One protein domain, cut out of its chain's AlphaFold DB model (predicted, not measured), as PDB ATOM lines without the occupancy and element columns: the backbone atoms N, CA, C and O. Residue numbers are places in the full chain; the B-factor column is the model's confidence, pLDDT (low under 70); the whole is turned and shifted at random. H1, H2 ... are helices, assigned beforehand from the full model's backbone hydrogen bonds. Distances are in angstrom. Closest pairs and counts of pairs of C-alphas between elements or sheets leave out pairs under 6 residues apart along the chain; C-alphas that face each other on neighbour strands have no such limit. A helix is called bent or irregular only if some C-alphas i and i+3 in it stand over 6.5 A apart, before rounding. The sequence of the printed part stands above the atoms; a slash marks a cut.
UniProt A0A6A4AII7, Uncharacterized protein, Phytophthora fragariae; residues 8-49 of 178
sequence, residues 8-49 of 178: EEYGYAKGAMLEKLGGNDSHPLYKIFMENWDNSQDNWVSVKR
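This is residues 8 to 49 of the 178 residues of an uncharacterized protein of Phytophthora fragariae (UniProt A0A6A4AII7). Two helices, H1 and H2, lie side by side and run opposite ways as the arms of a wide, flat U, with a short loop of residues 21 to 27 closing one end and a gap between the arms. Beyond H2, the tail of residues 44 to 49 turns back toward the side of the U on which H1 lies. The printed part has 42 residues, with two named helices in the order H1, H2 and no named strand; the class is all helix. It is only just compact, close to loose, with a radius of gyration of the C-alphas of 10.6 A, and its C-alphas span 29 by 19 by 9 A.

H1 is residues 8 to 20, 18.3 A from first to last C-alpha; it begins with C-alpha 8 at (267.840, 251.178, 246.176). H2 is residues 28 to 43, 22.0 A long, and ends with C-alpha 43 at (267.945, 245.086, 262.565). H2 is irregular, with C-alphas 39 and 42 8.3 A apart, and has a kink of 37 degrees near residue 37.

H1 and H2 are close but not clearly touching, with 1 pair of C-alphas within 8 A. Their closest C-alphas are those of Leu 18 and Tyr 30, 7.0 A apart. The helices run opposite ways at a shallow tilt of 14 degrees, H2's line being a rough one, and their centres are 12.8 A apart. In H1 every O i to N i+4 pair is within hydrogen-bond range; in H2, 7 of 12 are.

The two C-alphas farthest apart are those of Gly 22 and Arg 49, at 29.9 A. The printed part has no cut, and the link from H1 to H2 is short. The mean pLDDT of the printed part is 91.1, and no printed residue is under 70.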
ATOM      1  N   GLU A   8     267.099 251.280 247.436       93.50
ATOM      2  CA  GLU A   8     267.840 251.178 246.176       93.50
ATOM      3  C   GLU A   8     269.353 251.072 246.407       93.50
ATOM      4  O   GLU A   8     270.004 250.189 245.847       93.50
ATOM      5  N   GLU A   9     269.922 251.914 247.280       94.00
ATOM      6  CA  GLU A   9     271.342 251.843 247.658       94.00
ATOM      7  C   GLU A   9     271.685 250.497 248.311       94.00
ATOM      8  O   GLU A   9     272.772 249.946 248.098       94.00
ATOM      9  N   TYR A  10     270.758 249.954 249.104       94.19
ATOM     10  CA  TYR A  10     270.906 248.629 249.695       94.19
ATOM     11  C   TYR A  10     270.916 247.541 248.615       94.19
ATOM     12  O   TYR A  10     271.855 246.741 248.567       94.19
ATOM     13  N   GLY A  11     269.922 247.554 247.719       93.81
ATOM     14  CA  GLY A  11     269.803 246.606 246.612       93.81
ATOM     15  C   GLY A  11     271.017 246.624 245.683       93.81
ATOM     16  O   GLY A  11     271.547 245.567 245.344       93.81
ATOM     17  N   TYR A  12     271.531 247.812 245.351       95.25
ATOM     18  CA  TYR A  12     272.757 247.961 244.566       95.25
ATOM     19  C   TYR A  12     273.965 247.339 245.274       95.25
ATOM     20  O   TYR A  12     274.705 246.552 244.684       95.25
ATOM     21  N   ALA A  13     274.157 247.639 246.560       93.56
ATOM     22  CA  ALA A  13     275.290 247.114 247.313       93.56
ATOM     23  C   ALA A  13     275.217 245.585 247.504       93.56
ATOM     24  O   ALA A  13     276.254 244.919 247.505       93.56
ATOM     25  N   LYS A  14     274.007 245.029 247.628       94.00
ATOM     26  CA  LYS A  14     273.751 243.583 247.635       94.00
ATOM     27  C   LYS A  14     274.077 242.945 246.280       94.00
ATOM     28  O   LYS A  14     274.758 241.923 246.236       94.00
ATOM     29  N   GLY A  15     273.666 243.572 245.178       94.06
ATOM     30  CA  GLY A  15     274.028 243.141 243.825       94.06
ATOM     31  C   GLY A  15     275.543 243.142 243.597       94.06
ATOM     32  O   GLY A  15     276.101 242.149 243.138       94.06
ATOM     33  N   ALA A  16     276.232 244.204 244.024       94.75
ATOM     34  CA  ALA A  16     277.689 244.313 243.932       94.75
ATOM     35  C   ALA A  16     278.428 243.239 244.759       94.75
ATOM     36  O   ALA A  16     279.515 242.794 244.384       94.75
ATOM     37  N   MET A  17     277.857 242.799 245.884       94.00
ATOM     38  CA  MET A  17     278.391 241.675 246.658       94.00
ATOM     39  C   MET A  17     278.312 240.367 245.863       94.00
ATOM     40  O   MET A  17     279.299 239.635 245.809       94.00
ATOM     41  N   LEU A  18     277.171 240.087 245.229       95.06
ATOM     42  CA  LEU A  18     277.000 238.904 244.387       95.06
ATOM     43  C   LEU A  18     277.942 238.936 243.175       95.06
ATOM     44  O   LEU A  18     278.575 237.931 242.856       95.06
ATOM     45  N   GLU A  19     278.107 240.101 242.547       95.56
ATOM     46  CA  GLU A  19     279.051 240.299 241.444       95.56
ATOM     47  C   GLU A  19     280.497 240.004 241.873       95.56
ATOM     48  O   GLU A  19     281.211 239.273 241.187       95.56
ATOM     49  N   LYS A  20     280.919 240.476 243.055       94.44
ATOM     50  CA  LYS A  20     282.245 240.162 243.623       94.44
ATOM     51  C   LYS A  20     282.451 238.675 243.914       94.44
ATOM     52  O   LYS A  20     283.592 238.224 243.943       94.44
ATOM     53  N   LEU A  21     281.372 237.922 244.111       94.19
ATOM     54  CA  LEU A  21     281.396 236.463 244.244       94.19
ATOM     55  C   LEU A  21     281.293 235.747 242.882       94.19
ATOM     56  O   LEU A  21     281.065 234.540 242.835       94.19
ATOM     57  N   GLY A  22     281.458 236.475 241.774       92.56
ATOM     58  CA  GLY A  22     281.401 235.938 240.414       92.56
ATOM     59  C   GLY A  22     279.983 235.658 239.924       92.56
ATOM     60  O   GLY A  22     279.799 234.795 239.072       92.56
ATOM     61  N   GLY A  23     278.969 236.321 240.491       91.88
ATOM     62  CA  GLY A  23     277.564 236.046 240.178       91.88
ATOM     63  C   GLY A  23     277.054 234.720 240.749       91.88
ATOM     64  O   GLY A  23     275.969 234.275 240.389       91.88
ATOM     65  N   ASN A  24     277.831 234.069 241.620       92.69
ATOM     66  CA  ASN A  24     277.510 232.755 242.160       92.69
ATOM     67  C   ASN A  24     276.574 232.866 243.372       92.69
ATOM     68  O   ASN A  24     277.020 233.003 244.513       92.69
ATOM     69  N   ASP A  25     275.272 232.754 243.125       90.50
ATOM     70  CA  ASP A  25     274.237 232.728 244.165       90.50
ATOM     71  C   ASP A  25     274.315 231.491 245.079       90.50
ATOM     72  O   ASP A  25     273.794 231.476 246.195       90.50
ATOM     73  N   SER A  26     275.026 230.457 244.636       93.62
ATOM     74  CA  SER A  26     275.246 229.224 245.376       93.62
ATOM     75  C   SER A  26     276.485 229.287 246.264       93.62
ATOM     76  O   SER A  26     276.755 228.339 247.008       93.62
ATOM     77  N   HIS A  27     277.224 230.400 246.226       95.12
ATOM     78  CA  HIS A  27     278.383 230.611 247.073       95.12
ATOM     79  C   HIS A  27     277.973 230.543 248.561       95.12
ATOM     80  O   HIS A  27     277.046 231.254 248.963       95.12
ATOM     81  N   PRO A  28     278.668 229.762 249.415       94.56
ATOM     82  CA  PRO A  28     278.291 229.587 250.823       94.56
ATOM     83  C   PRO A  28     278.132 230.908 251.582       94.56
ATOM     84  O   PRO A  28     277.179 231.091 252.331       94.56
ATOM     85  N   LEU A  29     279.029 231.866 251.327       93.44
ATOM     86  CA  LEU A  29     278.954 233.206 251.916       93.44
ATOM     87  C   LEU A  29     277.689 233.969 251.489       93.44
ATOM     88  O   LEU A  29     277.093 234.646 252.322       93.44
ATOM     89  N   TYR A  30     277.262 233.852 250.226       94.56
ATOM     90  CA  TYR A  30     276.044 234.513 249.749       94.56
ATOM     91  C   TYR A  30     274.798 233.865 250.356       94.56
ATOM     92  O   TYR A  30     273.930 234.576 250.848       94.56
ATOM     93  N   LYS A  31     274.748 232.528 250.425       95.19
ATOM     94  CA  LYS A  31     273.661 231.802 251.102       95.19
ATOM     95  C   LYS A  31     273.525 232.197 252.569       95.19
ATOM     96  O   LYS A  31     272.451 232.611 252.985       95.19
ATOM     97  N   ILE A  32     274.625 232.164 253.326       93.81
ATOM     98  CA  ILE A  32     274.630 232.557 254.743       93.81
ATOM     99  C   ILE A  32     274.184 234.012 254.905       93.81
ATOM    100  O   ILE A  32     273.421 234.321 255.821       93.81
ATOM    101  N   PHE A  33     274.642 234.905 254.024       94.06
ATOM    102  CA  PHE A  33     274.220 236.300 254.032       94.06
ATOM    103  C   PHE A  33     272.715 236.433 253.789       94.06
ATOM    104  O   PHE A  33     272.036 237.099 254.563       94.06
ATOM    105  N   MET A  34     272.175 235.761 252.775       94.06
ATOM    106  CA  MET A  34     270.744 235.793 252.474       94.06
ATOM    107  C   MET A  34     269.898 235.247 253.629       94.06
ATOM    108  O   MET A  34     268.939 235.884 254.055       94.06
ATOM    109  N   GLU A  35     270.287 234.098 254.176       93.69
ATOM    110  CA  GLU A  35     269.538 233.413 255.230       93.69
ATOM    111  C   GLU A  35     269.538 234.180 256.556       93.69
ATOM    112  O   GLU A  35     268.503 234.241 257.220       93.69
ATOM    113  N   ASN A  36     270.670 234.777 256.940       90.44
ATOM    114  CA  ASN A  36     270.859 235.315 258.291       90.44
ATOM    115  C   ASN A  36     270.888 236.846 258.342       90.44
ATOM    116  O   ASN A  36     270.407 237.444 259.306       90.44
ATOM    117  N   TRP A  37     271.457 237.494 257.324       90.31
ATOM    118  CA  TRP A  37     271.659 238.943 257.313       90.31
ATOM    119  C   TRP A  37     270.566 239.658 256.527       90.31
ATOM    120  O   TRP A  37     269.916 240.543 257.073       90.31
ATOM    121  N   ASP A  38     270.311 239.266 255.281       92.62
ATOM    122  CA  ASP A  38     269.314 239.928 254.430       92.62
ATOM    123  C   ASP A  38     267.897 239.811 255.014       92.62
ATOM    124  O   ASP A  38     267.190 240.811 255.132       92.62
ATOM    125  N   ASN A  39     267.536 238.625 255.517       89.56
ATOM    126  CA  ASN A  39     266.268 238.382 256.219       89.56
ATOM    127  C   ASN A  39     266.089 239.212 257.503       89.56
ATOM    128  O   ASN A  39     264.980 239.308 258.022       89.56
ATOM    129  N   SER A  40     267.164 239.795 258.039       86.88
ATOM    130  CA  SER A  40     267.148 240.604 259.260       86.88
ATOM    131  C   SER A  40     267.574 242.056 259.020       86.88
ATOM    132  O   SER A  40     267.988 242.734 259.960       86.88
ATOM    133  N   GLN A  41     267.459 242.559 257.782       87.75
ATOM    134  CA  GLN A  41     267.904 243.905 257.387       87.75
ATOM    135  C   GLN A  41     267.359 245.040 258.271       87.75
ATOM    136  O   GLN A  41     268.077 246.005 258.540       87.75
ATOM    137  N   ASP A  42     266.144 244.899 258.806       84.25
ATOM    138  CA  ASP A  42     265.531 245.885 259.707       84.25
ATOM    139  C   ASP A  42     266.339 246.083 260.997       84.25
ATOM    140  O   ASP A  42     266.352 247.160 261.594       84.25
ATOM    141  N   ASN A  43     267.110 245.065 261.380       79.50
ATOM    142  CA  ASN A  43     267.945 245.086 262.565       79.50
ATOM    143  C   ASN A  43     269.316 245.702 262.336       79.50
ATOM    144  O   ASN A  43     270.004 245.884 263.331       79.50
ATOM    145  N   TRP A  44     269.776 246.017 261.120       80.31
ATOM    146  CA  TRP A  44     271.164 246.479 260.894       80.31
ATOM    147  C   TRP A  44     271.370 247.452 259.723       80.31
ATOM    148  O   TRP A  44     272.409 248.111 259.684       80.31
ATOM    149  N   VAL A  45     270.403 247.615 258.816       87.25
ATOM    150  CA  VAL A  45     270.483 248.573 257.700       87.25
ATOM    151  C   VAL A  45     269.933 249.933 258.121       87.25
ATOM    152  O   VAL A  45     268.841 250.036 258.675       87.25
ATOM    153  N   SER A  46     270.680 250.999 257.827       84.44
ATOM    154  CA  SER A  46     270.369 252.360 258.289       84.44
ATOM    155  C   SER A  46     268.987 252.856 257.843       84.44
ATOM    156  O   SER A  46     268.257 253.381 258.679       84.44
ATOM    157  N   VAL A  47     268.590 252.638 256.579       83.69
ATOM    158  CA  VAL A  47     267.259 253.042 256.073       83.69
ATOM    159  C   VAL A  47     266.098 252.352 256.798       83.69
ATOM    160  O   VAL A  47     265.059 252.964 257.022       83.69
ATOM    161  N   LYS A  48     266.273 251.093 257.214       82.00
ATOM    162  CA  LYS A  48     265.225 250.313 257.887       82.00
ATOM    163  C   LYS A  48     265.213 250.502 259.410       82.00
ATOM    164  O   LYS A  48     264.198 250.277 260.060       82.00
ATOM    165  N   ARG A  49     266.324 250.976 259.982       76.88
ATOM    166  CA  ARG A  49     266.533 251.143 261.431       76.88
ATOM    167  C   ARG A  49     265.897 252.390 262.059       76.88
ATOM    168  O   ARG A  49     266.049 252.576 263.266       76.88
TER     169      ARG A  49